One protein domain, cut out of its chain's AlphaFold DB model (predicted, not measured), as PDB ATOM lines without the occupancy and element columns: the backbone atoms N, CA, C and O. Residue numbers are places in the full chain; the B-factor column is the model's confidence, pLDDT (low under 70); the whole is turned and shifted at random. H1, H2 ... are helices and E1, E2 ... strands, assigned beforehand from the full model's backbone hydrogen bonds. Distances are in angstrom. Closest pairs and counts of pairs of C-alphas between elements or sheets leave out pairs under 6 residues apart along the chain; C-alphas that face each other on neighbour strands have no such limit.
ATOM      1  N   ASN A  97      20.301 226.850 255.930       92.69
ATOM      2  CA  ASN A  97      21.197 225.719 256.069       92.69
ATOM      3  C   ASN A  97      20.368 224.554 256.608       92.69
ATOM      4  O   ASN A  97      19.761 224.671 257.673       92.69
ATOM      5  N   ARG A  98      20.326 223.453 255.851       91.31
ATOM      6  CA  ARG A  98      19.509 222.284 256.188       91.31
ATOM      7  C   ARG A  98      19.898 221.708 257.549       91.31
ATOM      8  O   ARG A  98      19.025 221.574 258.395       91.31
ATOM      9  N   SER A  99      21.187 221.454 257.775       92.25
ATOM     10  CA  SER A  99      21.672 220.851 259.018       92.25
ATOM     11  C   SER A  99      21.371 221.719 260.232       92.25
ATOM     12  O   SER A  99      20.869 221.226 261.239       92.25
ATOM     13  N   LYS A 100      21.580 223.036 260.111       93.50
ATOM     14  CA  LYS A 100      21.253 223.977 261.184       93.50
ATOM     15  C   LYS A 100      19.751 223.997 261.473       93.50
ATOM     16  O   LYS A 100      19.346 223.902 262.623       93.50
ATOM     17  N   LYS A 101      18.920 224.048 260.428       95.12
ATOM     18  CA  LYS A 101      17.458 224.019 260.555       95.12
ATOM     19  C   LYS A 101      16.957 222.717 261.193       95.12
ATOM     20  O   LYS A 101      16.053 222.768 262.019       95.12
ATOM     21  N   ASP A 102      17.518 221.570 260.819       94.75
ATOM     22  CA  ASP A 102      17.122 220.266 261.363       94.75
ATOM     23  C   ASP A 102      17.589 220.116 262.826       94.75
ATOM     24  O   ASP A 102      16.820 219.655 263.668       94.75
ATOM     25  N   THR A 103      18.775 220.636 263.160       95.50
ATOM     26  CA  THR A 103      19.261 220.772 264.548       95.50
ATOM     27  C   THR A 103      18.314 221.620 265.392       95.50
ATOM     28  O   THR A 103      17.881 221.187 266.457       95.50
ATOM     29  N   ASP A 104      17.935 222.801 264.900       96.75
ATOM     30  CA  ASP A 104      17.016 223.703 265.601       96.75
ATOM     31  C   ASP A 104      15.638 223.041 265.816       96.75
ATOM     32  O   ASP A 104      14.996 223.256 266.845       96.75
ATOM     33  N   CYS A 105      15.176 222.197 264.883       96.69
ATOM     34  CA  CYS A 105      13.961 221.402 265.074       96.69
ATOM     35  C   CYS A 105      14.094 220.401 266.229       96.69
ATOM     36  O   CYS A 105      13.183 220.307 267.051       96.69
ATOM     37  N   ILE A 106      15.204 219.658 266.275       95.88
ATOM     38  CA  ILE A 106      15.474 218.628 267.286       95.88
ATOM     39  C   ILE A 106      15.631 219.263 268.678       95.88
ATOM     40  O   ILE A 106      15.017 218.803 269.641       95.88
ATOM     41  N   LEU A 107      16.365 220.372 268.789       97.38
ATOM     42  CA  LEU A 107      16.513 221.116 270.046       97.38
ATOM     43  C   LEU A 107      15.204 221.784 270.492       97.38
ATOM     44  O   LEU A 107      14.885 221.796 271.677       97.38
ATOM     45  N   SER A 108      14.379 222.266 269.559       97.00
ATOM     46  CA  SER A 108      13.040 222.757 269.909       97.00
ATOM     47  C   SER A 108      12.136 221.648 270.460       97.00
ATOM     48  O   SER A 108      11.222 221.949 271.229       97.00
ATOM     49  N   TYR A 109      12.343 220.392 270.058       97.12
ATOM     50  CA  TYR A 109      11.631 219.252 270.632       97.12
ATOM     51  C   TYR A 109      12.137 218.922 272.040       97.12
ATOM     52  O   TYR A 109      11.320 218.653 272.917       97.12
ATOM     53  N   PHE A 110      13.443 219.047 272.296       96.75
ATOM     54  CA  PHE A 110      13.989 218.965 273.655       96.75
ATOM     55  C   PHE A 110      13.290 219.951 274.606       96.75
ATOM     56  O   PHE A 110      12.751 219.551 275.641       96.75
ATOM     57  N   ASP A 111      13.198 221.218 274.196       96.69
ATOM     58  CA  ASP A 111      12.511 222.270 274.952       96.69
ATOM     59  C   ASP A 111      11.024 221.944 275.174       96.69
ATOM     60  O   ASP A 111      10.481 222.164 276.259       96.69
ATOM     61  N   PHE A 112      10.361 221.393 274.153       95.56
ATOM     62  CA  PHE A 112       8.963 220.974 274.235       95.56
ATOM     63  C   PHE A 112       8.753 219.883 275.294       95.56
ATOM     64  O   PHE A 112       7.882 220.041 276.149       95.56
ATOM     65  N   LYS A 113       9.570 218.822 275.294       96.19
ATOM     66  CA  LYS A 113       9.453 217.712 276.255       96.19
ATOM     67  C   LYS A 113       9.746 218.141 277.691       96.19
ATOM     68  O   LYS A 113       9.046 217.700 278.601       96.19
ATOM     69  N   LEU A 114      10.719 219.033 277.907       95.75
ATOM     70  CA  LEU A 114      10.927 219.657 279.221       95.75
ATOM     71  C   LEU A 114       9.680 220.437 279.665       95.75
ATOM     72  O   LEU A 114       9.229 220.299 280.804       95.75
ATOM     73  N   GLY A 115       9.078 221.199 278.750       95.06
ATOM     74  CA  GLY A 115       7.844 221.938 279.004       95.06
ATOM     75  C   GLY A 115       6.649 221.045 279.356       95.06
ATOM     76  O   GLY A 115       5.889 221.392 280.260       95.06
ATOM     77  N   GLU A 116       6.495 219.882 278.710       94.25
ATOM     78  CA  GLU A 116       5.406 218.928 278.996       94.25
ATOM     79  C   GLU A 116       5.408 218.441 280.451       94.25
ATOM     80  O   GLU A 116       4.348 218.215 281.034       94.25
ATOM     81  N   ILE A 117       6.590 218.327 281.064       93.38
ATOM     82  CA  ILE A 117       6.745 217.940 282.473       93.38
ATOM     83  C   ILE A 117       6.848 219.143 283.426       93.38
ATOM     84  O   ILE A 117       7.155 218.972 284.608       93.38
ATOM     85  N   GLY A 118       6.575 220.355 282.932       94.69
ATOM     86  CA  GLY A 118       6.540 221.588 283.719       94.69
ATOM     87  C   GLY A 118       7.908 222.203 284.016       94.69
ATOM     88  O   GLY A 118       8.018 223.007 284.942       94.69
ATOM     89  N   ILE A 119       8.951 221.838 283.267       95.56
ATOM     90  CA  ILE A 119      10.297 222.406 283.408       95.56
ATOM     91  C   ILE A 119      10.483 223.539 282.400       95.56
ATOM     92  O   ILE A 119      10.202 223.385 281.214       95.56
ATOM     93  N   ASN A 120      10.997 224.679 282.866       94.69
ATOM     94  CA  ASN A 120      11.418 225.770 281.992       94.69
ATOM     95  C   ASN A 120      12.780 225.429 281.342       94.69
ATOM     96  O   ASN A 120      13.759 225.307 282.083       94.69
ATOM     97  N   PRO A 121      12.882 225.336 280.000       94.62
ATOM     98  CA  PRO A 121      14.147 225.068 279.310       94.62
ATOM     99  C   PRO A 121      15.190 226.179 279.471       94.62
ATOM    100  O   PRO A 121      16.376 225.940 279.305       94.62
ATOM    101  N   LYS A 122      14.782 227.405 279.814       96.06
ATOM    102  CA  LYS A 122      15.704 228.532 280.019       96.06
ATOM    103  C   LYS A 122      15.594 229.066 281.445       96.06
ATOM    104  O   LYS A 122      14.935 230.083 281.662       96.06
ATOM    105  N   PRO A 123      16.132 228.357 282.451       94.69
ATOM    106  CA  PRO A 123      15.983 228.741 283.849       94.69
ATOM    107  C   PRO A 123      17.010 229.793 284.295       94.69
ATOM    108  O   PRO A 123      16.829 230.393 285.353       94.69
ATOM    109  N   CYS A 124      18.087 230.009 283.535       93.62
ATOM    110  CA  CYS A 124      19.214 230.832 283.963       93.62
ATOM    111  C   CYS A 124      18.972 232.309 283.620       93.62
ATOM    112  O   CYS A 124      18.858 232.627 282.439       93.62
ATOM    113  N   PRO A 125      18.887 233.227 284.600       93.25
ATOM    114  CA  PRO A 125      18.705 234.644 284.309       93.25
ATOM    115  C   PRO A 125      19.976 235.248 283.698       93.25
ATOM    116  O   PRO A 125      21.087 234.969 284.148       93.25
ATOM    117  N   ILE A 126      19.800 236.116 282.705       90.12
ATOM    118  CA  ILE A 126      20.826 237.036 282.211       90.12
ATOM    119  C   ILE A 126      20.569 238.384 282.878       90.12
ATOM    120  O   ILE A 126      19.481 238.945 282.716       90.12
ATOM    121  N   THR A 127      21.559 238.893 283.606       93.12
ATOM    122  CA  THR A 127      21.495 240.201 284.264       93.12
ATOM    123  C   THR A 127      22.280 241.254 283.495       93.12
ATOM    124  O   THR A 127      23.295 240.937 282.873       93.12
ATOM    125  N   ASP A 128      21.815 242.498 283.537       91.62
ATOM    126  CA  ASP A 128      22.622 243.648 283.126       91.62
ATOM    127  C   ASP A 128      23.701 244.002 284.171       91.62
ATOM    128  O   ASP A 128      23.866 243.317 285.186       91.62
ATOM    129  N   ASP A 129      24.454 245.073 283.905       91.56
ATOM    130  CA  ASP A 129      25.521 245.568 284.786       91.56
ATOM    131  C   ASP A 129      24.995 246.057 286.153       91.56
ATOM    132  O   ASP A 129      25.770 246.189 287.103       91.56
ATOM    133  N   GLU A 130      23.687 246.315 286.268       90.38
ATOM    134  CA  GLU A 130      23.003 246.735 287.497       90.38
ATOM    135  C   GLU A 130      22.422 245.538 288.276       90.38
ATOM    136  O   GLU A 130      21.977 245.691 289.415       90.38
ATOM    137  N   GLY A 131      22.496 244.327 287.711       87.50
ATOM    138  CA  GLY A 131      21.979 243.099 288.309       87.50
ATOM    139  C   GLY A 131      20.502 242.826 288.004       87.50
ATOM    140  O   GLY A 131      19.948 241.860 288.534       87.50
ATOM    141  N   GLU A 132      19.862 243.625 287.146       92.31
ATOM    142  CA  GLU A 132      18.467 243.440 286.748       92.31
ATOM    143  C   GLU A 132      18.347 242.343 285.688       92.31
ATOM    144  O   GLU A 132      19.123 242.275 284.734       92.31
ATOM    145  N   THR A 133      17.362 241.451 285.840       92.06
ATOM    146  CA  THR A 133      17.167 240.343 284.892       92.06
ATOM    147  C   THR A 133      16.558 240.859 283.590       92.06
ATOM    148  O   THR A 133      15.400 241.269 283.553       92.06
ATOM    149  N   VAL A 134      17.322 240.777 282.500       93.75
ATOM    150  CA  VAL A 134      16.922 241.254 281.165       93.75
ATOM    151  C   VAL A 134      16.486 240.131 280.227       93.75
ATOM    152  O   VAL A 134      15.737 240.370 279.279       93.75
ATOM    153  N   ALA A 135      16.933 238.900 280.473       92.88
ATOM    154  CA  ALA A 135      16.568 237.730 279.684       92.88
ATOM    155  C   ALA A 135      16.776 236.437 280.480       92.88
ATOM    156  O   ALA A 135      17.254 236.457 281.612       92.88
ATOM    157  N   TYR A 136      16.422 235.309 279.869       93.75
ATOM    158  CA  TYR A 136      16.714 233.982 280.391       93.75
ATOM    159  C   TYR A 136      17.377 233.129 279.316       93.75
ATOM    160  O   TYR A 136      17.030 233.226 278.134       93.75
ATOM    161  N   ASP A 137      18.289 232.270 279.748       94.88
ATOM    162  CA  ASP A 137      19.076 231.393 278.900       94.88
ATOM    163  C   ASP A 137      19.072 229.948 279.403       94.88
ATOM    164  O   ASP A 137      18.591 229.632 280.500       94.88
ATOM    165  N   TYR A 138      19.598 229.069 278.559       96.25
ATOM    166  CA  TYR A 138      19.850 227.679 278.887       96.25
ATOM    167  C   TYR A 138      20.902 227.547 280.005       96.25
ATOM    168  O   TYR A 138      21.723 228.445 280.214       96.25
ATOM    169  N   PRO A 139      20.926 226.410 280.721       96.12
ATOM    170  CA  PRO A 139      22.013 226.069 281.624       96.12
ATOM    171  C   PRO A 139      23.376 226.025 280.913       96.12
ATOM    172  O   PRO A 139      23.444 225.933 279.682       96.12
ATOM    173  N   PRO A 140      24.484 226.023 281.677       94.19
ATOM    174  CA  PRO A 140      25.822 225.888 281.113       94.19
ATOM    175  C   PRO A 140      25.947 224.683 280.172       94.19
ATOM    176  O   PRO A 140      25.185 223.721 280.252       94.19
ATOM    177  N   ASP A 141      26.938 224.717 279.284       94.38
ATOM    178  CA  ASP A 141      27.241 223.661 278.309       94.38
ATOM    179  C   ASP A 141      26.178 223.403 277.221       94.38
ATOM    180  O   ASP A 141      26.371 222.488 276.420       94.38
ATOM    181  N   TYR A 142      25.092 224.186 277.123       95.62
ATOM    182  CA  TYR A 142      24.071 223.982 276.077       95.62
ATOM    183  C   TYR A 142      24.658 224.019 274.660       95.62
ATOM    184  O   TYR A 142      24.299 223.206 273.813       95.62
ATOM    185  N   TYR A 143      25.627 224.908 274.423       94.56
ATOM    186  CA  TYR A 143      26.337 225.005 273.146       94.56
ATOM    187  C   TYR A 143      26.977 223.671 272.718       94.56
ATOM    188  O   TYR A 143      26.958 223.337 271.539       94.56
ATOM    189  N   PHE A 144      27.490 222.869 273.660       95.06
ATOM    190  CA  PHE A 144      28.060 221.558 273.333       95.06
ATOM    191  C   PHE A 144      26.987 220.542 272.943       95.06
ATOM    192  O   PHE A 144      27.239 219.685 272.098       95.06
ATOM    193  N   LEU A 145      25.792 220.630 273.540       96.31
ATOM    194  CA  LEU A 145      24.658 219.817 273.113       96.31
ATOM    195  C   LEU A 145      24.231 220.204 271.692       96.31
ATOM    196  O   LEU A 145      24.043 219.330 270.849       96.31
ATOM    197  N   GLU A 146      24.119 221.503 271.420       96.12
ATOM    198  CA  GLU A 146      23.784 222.020 270.093       96.12
ATOM    199  C   GLU A 146      24.801 221.583 269.029       96.12
ATOM    200  O   GLU A 146      24.411 221.080 267.974       96.12
ATOM    201  N   GLU A 147      26.096 221.731 269.310       95.00
ATOM    202  CA  GLU A 147      27.174 221.329 268.406       95.00
ATOM    203  C   GLU A 147      27.148 219.819 268.134       95.00
ATOM    204  O   GLU A 147      27.259 219.404 266.979       95.00
ATOM    205  N   TYR A 148      26.925 219.007 269.173       94.06
ATOM    206  CA  TYR A 148      26.820 217.556 269.046       94.06
ATOM    207  C   TYR A 148      25.661 217.141 268.136       94.06
ATOM    208  O   TYR A 148      25.856 216.373 267.194       94.06
ATOM    209  N   VAL A 149      24.461 217.687 268.363       94.25
ATOM    210  CA  VAL A 149      23.296 217.402 267.510       94.25
ATOM    211  C   VAL A 149      23.561 217.866 266.075       94.25
ATOM    212  O   VAL A 149      23.274 217.130 265.130       94.25
ATOM    213  N   ASN A 150      24.159 219.045 265.887       93.88
ATOM    214  CA  ASN A 150      24.470 219.551 264.554       93.88
ATOM    215  C   ASN A 150      25.490 218.692 263.802       93.88
ATOM    216  O   ASN A 150      25.354 218.541 262.588       93.88
ATOM    217  N   ASP A 151      26.490 218.132 264.477       91.56
ATOM    218  CA  ASP A 151      27.466 217.230 263.860       91.56
ATOM    219  C   ASP A 151      26.797 215.937 263.362       91.56
ATOM    220  O   ASP A 151      26.948 215.577 262.190       91.56
ATOM    221  N   MET A 152      25.953 215.317 264.199       87.50
ATOM    222  CA  MET A 152      25.160 214.127 263.843       87.50
ATOM    223  C   MET A 152      24.256 214.389 262.627       87.50
ATOM    224  O   MET A 152      24.196 213.599 261.681       87.50
ATOM    225  N   VAL A 153      23.570 215.536 262.620       87.69
ATOM    226  CA  VAL A 153      22.689 215.941 261.517       87.69
ATOM    227  C   VAL A 153      23.494 216.254 260.250       87.69
ATOM    228  O   VAL A 153      23.117 215.845 259.153       87.69
ATOM    229  N   SER A 154      24.620 216.962 260.376       86.12
ATOM    230  CA  SER A 154      25.425 217.418 259.235       86.12
ATOM    231  C   SER A 154      26.094 216.283 258.473       86.12
ATOM    232  O   SER A 154      26.263 216.384 257.258       86.12
ATOM    233  N   LYS A 155      26.452 215.200 259.162       83.25
ATOM    234  CA  LYS A 155      27.016 213.997 258.538       83.25
ATOM    235  C   LYS A 155      25.963 213.117 257.857       83.25
ATOM    236  O   LYS A 155      26.319 212.102 257.268       83.25
ATOM    237  N   MET A 156      24.684 213.512 257.911       69.19
ATOM    238  CA  MET A 156      23.534 212.710 257.476       69.19
ATOM    239  C   MET A 156      23.504 211.322 258.136       69.19
ATOM    240  O   MET A 156      22.918 210.391 257.590       69.19
ATOM    241  N   GLU A 157      24.104 211.175 259.326       67.69
ATOM    242  CA  GLU A 157      24.164 209.891 260.034       67.69
ATOM    243  C   GLU A 157      22.761 209.379 260.363       67.69
ATOM    244  O   GLU A 157      22.517 208.186 260.259       67.69
ATOM    245  N   PHE A 158      21.806 210.271 260.638       72.31
ATOM    246  CA  PHE A 158      20.414 209.887 260.883       72.31
ATOM    247  C   PHE A 158      19.648 209.452 259.620       72.31
ATOM    248  O   PHE A 158      18.707 208.677 259.741       72.31
ATOM    249  N   GLU A 159      20.025 209.913 258.417       74.56
ATOM    250  CA  GLU A 159      19.396 209.441 257.167       74.56
ATOM    251  C   GLU A 159      19.882 208.030 256.800       74.56
ATOM    252  O   GLU A 159      19.178 207.279 256.125       74.56
ATOM    253  N   VAL A 160      21.094 207.669 257.234       81.00
ATOM    254  CA  VAL A 160      21.726 206.375 256.935       81.00
ATOM    255  C   VAL A 160      21.481 205.351 258.053       81.00
ATOM    256  O   VAL A 160      21.192 204.192 257.764       81.00
ATOM    257  N   TYR A 161      21.562 205.781 259.315       84.19
ATOM    258  CA  TYR A 161      21.436 204.969 260.530       84.19
ATOM    259  C   TYR A 161      20.489 205.642 261.546       84.19
ATOM    260  O   TYR A 161      20.927 206.124 262.595       84.19
ATOM    261  N   PRO A 162      19.175 205.692 261.256       82.88
ATOM    262  CA  PRO A 162      18.208 206.449 262.056       82.88
ATOM    263  C   PRO A 162      18.121 205.979 263.512       82.88
ATOM    264  O   PRO A 162      18.082 206.809 264.414       82.88
ATOM    265  N   GLU A 163      18.156 204.667 263.761       85.38
ATOM    266  CA  GLU A 163      18.076 204.107 265.120       85.38
ATOM    267  C   GLU A 163      19.312 204.451 265.968       85.38
ATOM    268  O   GLU A 163      19.195 204.774 267.151       85.38
ATOM    269  N   GLU A 164      20.505 204.415 265.368       86.69
ATOM    270  CA  GLU A 164      21.758 204.747 266.055       86.69
ATOM    271  C   GLU A 164      21.828 206.241 266.377       86.69
ATOM    272  O   GLU A 164      22.197 206.617 267.493       86.69
ATOM    273  N   ALA A 165      21.417 207.087 265.430       86.62
ATOM    274  CA  ALA A 165      21.351 208.528 265.629       86.62
ATOM    275  C   ALA A 165      20.309 208.914 266.689       86.62
ATOM    276  O   ALA A 165      20.595 209.745 267.552       86.62
ATOM    277  N   GLU A 166      19.126 208.291 266.669       89.81
ATOM    278  CA  GLU A 166      18.083 208.530 267.669       89.81
ATOM    279  C   GLU A 166      18.548 208.138 269.067       89.81
ATOM    280  O   GLU A 166      18.389 208.917 270.010       89.81
ATOM    281  N   LYS A 167      19.213 206.989 269.197       90.69
ATOM    282  CA  LYS A 167      19.815 206.571 270.462       90.69
ATOM    283  C   LYS A 167      20.887 207.554 270.937       90.69
ATOM    284  O   LYS A 167      20.856 207.969 272.090       90.69
ATOM    285  N   ALA A 168      21.802 207.963 270.061       92.44
ATOM    286  CA  ALA A 168      22.881 208.887 270.406       92.44
ATOM    287  C   ALA A 168      22.358 210.260 270.867       92.44
ATOM    288  O   ALA A 168      22.828 210.811 271.865       92.44
ATOM    289  N   ILE A 169      21.353 210.801 270.173       94.06
ATOM    290  CA  ILE A 169      20.711 212.068 270.543       94.06
ATOM    291  C   ILE A 169      19.925 211.911 271.848       94.06
ATOM    292  O   ILE A 169      20.013 212.781 272.712       94.06
ATOM    293  N   THR A 170      19.215 210.795 272.029       94.69
ATOM    294  CA  THR A 170      18.512 210.469 273.281       94.69
ATOM    295  C   THR A 170      19.477 210.422 274.464       94.69
ATOM    296  O   THR A 170      19.235 211.076 275.474       94.69
ATOM    297  N   ASP A 171      20.607 209.727 274.326       94.50
ATOM    298  CA  ASP A 171      21.635 209.636 275.366       94.50
ATOM    299  C   ASP A 171      22.219 211.024 275.703       94.50
ATOM    300  O   ASP A 171      22.458 211.345 276.873       94.50
ATOM    301  N   ALA A 172      22.423 211.880 274.694       95.88
ATOM    302  CA  ALA A 172      22.893 213.251 274.886       95.88
ATOM    303  C   ALA A 172      21.858 214.129 275.611       95.88
ATOM    304  O   ALA A 172      22.215 214.852 276.548       95.88
ATOM    305  N   PHE A 173      20.583 214.038 275.218       96.81
ATOM    306  CA  PHE A 173      19.469 214.730 275.868       96.81
ATOM    307  C   PHE A 173      19.322 214.301 277.318       96.81
ATOM    308  O   PHE A 173      19.281 215.157 278.199       96.81
ATOM    309  N   GLU A 174      19.326 212.997 277.579       95.94
ATOM    310  CA  GLU A 174      19.167 212.449 278.918       95.94
ATOM    311  C   GLU A 174      20.309 212.889 279.832       95.94
ATOM    312  O   GLU A 174      20.069 213.370 280.939       95.94
ATOM    313  N   LYS A 175      21.556 212.813 279.349       95.69
ATOM    314  CA  LYS A 175      22.737 213.255 280.099       95.69
ATOM    315  C   LYS A 175      22.682 214.746 280.432       95.69
ATOM    316  O   LYS A 175      23.029 215.134 281.551       95.69
ATOM    317  N   TYR A 176      22.275 215.584 279.480       97.06
ATOM    318  CA  TYR A 176      22.166 217.026 279.691       97.06
ATOM    319  C   TYR A 176      20.998 217.377 280.629       97.06
ATOM    320  O   TYR A 176      21.178 218.144 281.579       97.06
ATOM    321  N   ALA A 177      19.836 216.745 280.433       96.69
ATOM    322  CA  ALA A 177      18.657 216.879 281.285       96.69
ATOM    323  C   ALA A 177      18.951 216.481 282.740       96.69
ATOM    324  O   ALA A 177      18.668 217.258 283.654       96.69
ATOM    325  N   HIS A 178      19.607 215.334 282.943       95.94
ATOM    326  CA  HIS A 178      20.041 214.849 284.255       95.94
ATOM    327  C   HIS A 178      21.006 215.794 284.958       95.94
ATOM    328  O   HIS A 178      20.915 215.982 286.172       95.94
ATOM    329  N   LYS A 179      21.934 216.392 284.208       96.25
ATOM    330  CA  LYS A 179      22.935 217.295 284.775       96.25
ATOM    331  C   LYS A 179      22.324 218.614 285.250       96.25
ATOM    332  O   LYS A 179      22.768 219.132 286.272       96.25
ATOM    333  N   TYR A 180      21.345 219.157 284.524       96.44
ATOM    334  CA  TYR A 180      20.929 220.552 284.703       96.44
ATOM    335  C   TYR A 180      19.465 220.789 285.072       96.44
ATOM    336  O   TYR A 180      19.156 221.861 285.590       96.44
ATOM    337  N   TYR A 181      18.567 219.832 284.841       95.31
ATOM    338  CA  TYR A 181      17.127 220.054 285.003       95.31
ATOM    339  C   TYR A 181      16.461 219.065 285.952       95.31
ATOM    340  O   TYR A 181      15.730 219.475 286.852       95.31
ATOM    341  N   THR A 182      16.646 217.761 285.739       93.00
ATOM    342  CA  THR A 182      15.872 216.741 286.455       93.00
ATOM    343  C   THR A 182      16.516 215.367 286.381       93.00
ATOM    344  O   THR A 182      17.013 214.975 285.339       93.00
ATOM    345  N   VAL A 183      16.414 214.598 287.468       91.06
ATOM    346  CA  VAL A 183      16.786 213.169 287.516       91.06
ATOM    347  C   VAL A 183      15.640 212.232 287.112       91.06
ATOM    348  O   VAL A 183      15.739 211.014 287.232       91.06
ATOM    349  N   LYS A 184      14.485 212.791 286.733       89.12
ATOM    350  CA  LYS A 184      13.355 212.002 286.233       89.12
ATOM    351  C   LYS A 184      13.643 211.580 284.798       89.12
ATOM    352  O   LYS A 184      14.041 212.422 284.003       89.12
ATOM    353  N   ASN A 185      13.341 210.324 284.486       87.94
ATOM    354  CA  ASN A 185      13.388 209.815 283.121       87.94
ATOM    355  C   ASN A 185      12.403 210.585 282.233       87.94
ATOM    356  O   ASN A 185      11.228 210.723 282.595       87.94
ATOM    357  N   ILE A 186      12.876 211.062 281.085       91.62
ATOM    358  CA  ILE A 186      12.049 211.709 280.067       91.62
ATOM    359  C   ILE A 186      11.954 210.761 278.874       91.62
ATOM    360  O   ILE A 186      12.951 210.247 278.381       91.62
ATOM    361  N   GLU A 187      10.736 210.506 278.403       91.19
ATOM    362  CA  GLU A 187      10.520 209.675 277.218       91.19
ATOM    363  C   GLU A 187      10.804 210.487 275.950       91.19
ATOM    364  O   GLU A 187       9.943 211.216 275.453       91.19
ATOM    365  N   TRP A 188      12.029 210.372 275.441       92.81
ATOM    366  CA  TRP A 188      12.458 210.991 274.188       92.81
ATOM    367  C   TRP A 188      12.043 210.141 272.983       92.81
ATOM    368  O   TRP A 188      12.198 208.920 273.003       92.81
ATOM    369  N   PHE A 189      11.512 210.791 271.944       91.31
ATOM    370  CA  PHE A 189      11.186 210.219 270.626       91.31
ATOM    371  C   PHE A 189      10.219 209.016 270.615       91.31
ATOM    372  O   PHE A 189      10.004 208.393 269.581       91.31
ATOM    373  N   GLN A 190       9.543 208.723 271.732       87.94
ATOM    374  CA  GLN A 190       8.513 207.672 271.796       87.94
ATOM    375  C   GLN A 190       7.227 208.053 271.044       87.94
ATOM    376  O   GLN A 190       6.498 207.192 270.555       87.94
ATOM    377  N   ASP A 191       6.924 209.348 270.964       90.06
ATOM    378  CA  ASP A 191       5.758 209.899 270.273       90.06
ATOM    379  C   ASP A 191       6.014 210.142 268.778       90.06
ATOM    380  O   ASP A 191       5.109 209.983 267.952       90.06
ATOM    381  N   TYR A 192       7.243 210.518 268.427       90.06
ATOM    382  CA  TYR A 192       7.656 210.859 267.071       90.06
ATOM    383  C   TYR A 192       9.115 210.480 266.823       90.06
ATOM    384  O   TYR A 192       9.984 210.865 267.598       90.06
ATOM    385  N   SER A 193       9.392 209.856 265.672       90.25
ATOM    386  CA  SER A 193      10.764 209.728 265.169       90.25
ATOM    387  C   SER A 193      11.385 211.102 264.905       90.25
ATOM    388  O   SER A 193      10.667 212.080 264.656       90.25
ATOM    389  N   ILE A 194      12.719 211.178 264.867       90.25
ATOM    390  CA  ILE A 194      13.449 212.417 264.538       90.25
ATOM    391  C   ILE A 194      12.947 213.052 263.233       90.25
ATOM    392  O   ILE A 194      12.707 214.260 263.179       90.25
ATOM    393  N   GLU A 195      12.714 212.254 262.190       89.75
ATOM    394  CA  GLU A 195      12.179 212.751 260.916       89.75
ATOM    395  C   GLU A 195      10.822 213.438 261.095       89.75
ATOM    396  O   GLU A 195      10.579 214.518 260.548       89.75
ATOM    397  N   LYS A 196       9.939 212.841 261.904       92.19
ATOM    398  CA  LYS A 196       8.602 213.379 262.159       92.19
ATOM    399  C   LYS A 196       8.652 214.629 263.034       92.19
ATOM    400  O   LYS A 196       7.875 215.557 262.797       92.19
ATOM    401  N   VAL A 197       9.580 214.683 263.992       94.00
ATOM    402  CA  VAL A 197       9.886 215.886 264.779       94.00
ATOM    403  C   VAL A 197      10.317 217.025 263.859       94.00
ATOM    404  O   VAL A 197       9.762 218.124 263.931       94.00
ATOM    405  N   ILE A 198      11.252 216.759 262.945       93.88
ATOM    406  CA  ILE A 198      11.707 217.741 261.962       93.88
ATOM    407  C   ILE A 198      10.530 218.198 261.098       93.88
ATOM    408  O   ILE A 198      10.302 219.399 260.988       93.88
ATOM    409  N   GLU A 199       9.755 217.287 260.513       92.62
ATOM    410  CA  GLU A 199       8.627 217.614 259.631       92.62
ATOM    411  C   GLU A 199       7.574 218.501 260.319       92.62
ATOM    412  O   GLU A 199       7.103 219.478 259.729       92.62
ATOM    413  N   LYS A 200       7.212 218.180 261.567       93.56
ATOM    414  CA  LYS A 200       6.144 218.861 262.317       93.56
ATOM    415  C   LYS A 200       6.596 220.114 263.067       93.56
ATOM    416  O   LYS A 200       5.746 220.851 263.568       93.56
TER     417      LYS A 200
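AT A GLANCE: This is residues 97 to 200 of the 236 residues of an uncharacterized protein of Ruminococcus gnavus (UniProt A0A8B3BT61). Look for a small helical body with a two-stranded hairpin, E1 and E2, reaching out from one end as an arm. In the body H2 and H4 lie side by side, running opposite ways, with the short H3 at the turn between them; H1 crosses this pair on one side and packs on H2, and H5 packs across H1. The printed part has 104 residues, with five named helices and two named strands in the order H1, E1, E2, H2, H3, H4, H5; the sheet's order is E1 - E2, antiparallel, and the class is mostly helix. The whole is compact, with a radius of gyration of the C-alphas of 14.6 A, yet elongated in outline, spanning 50 by 31 by 23 A.

HOW THE PARTS SIT: Begin at the hairpin of E1, residues 124 to 127, and E2, residues 133 to 137, where N 126 and O 135 are 2.8 A apart and N 137 and O 124 are 2.8 A apart, within hydrogen-bond range. Their directions differ by 145 degrees. Next find H1, residues 98 to 116, and H2, residues 142 to 154: they touch at a steep tilt of 49 degrees, opposite ways, closest at the C-alphas of Ser 99 and Ser 154, 5.1 A, and H1 does so with residues 99 to 107 alone. H2 touches H4, residues 162 to 180, at a shallow tilt of 3 degrees, opposite ways; the closest C-alphas are those of Val 149 and Ile 169, 6.7 A. H3, residues 157 to 160, and H4 touch only at the corner, with the C-alphas of Phe 158 and Ala 165 closest at 5.0 A. H1, with residues 102 to 109 alone, touches H5, residues 194 to 200, about perpendicular at 86 degrees; the C-alphas of Cys 105 and Ile 198 are closest, 5.3 A. With 1 of 3 touching, tilted helix pairs at a shallow tilt, the helix packing is mostly crossed, only just. Each O i to N i+4 pair is within hydrogen-bond range in H1, H2, H4 and H5; H3 is too short for one.

IN THESE COORDINATES: Find C-alpha 98 at (19.509, 222.284, 256.188); from there H1 runs 27.0 A to residue 116. E1 measures 9.6 A and E2 10.9 A. H2 covers 18.1 A, H3 5.3 A and H4 26.8 A, ending at C-alpha 180 at (20.929, 220.552, 284.703). H5 runs 10.0 A to C-alpha 200 at (6.144, 218.861, 262.317).

THE WHOLE: The C-alphas of Glu 130 and Val 160 are the two farthest apart, 50.6 A. The printed part has no cut. The link from H4 to H5, residues 181 to 193, is long. The mean pLDDT of the printed part is 92.1; look for values under 70 at residues 156 to 157.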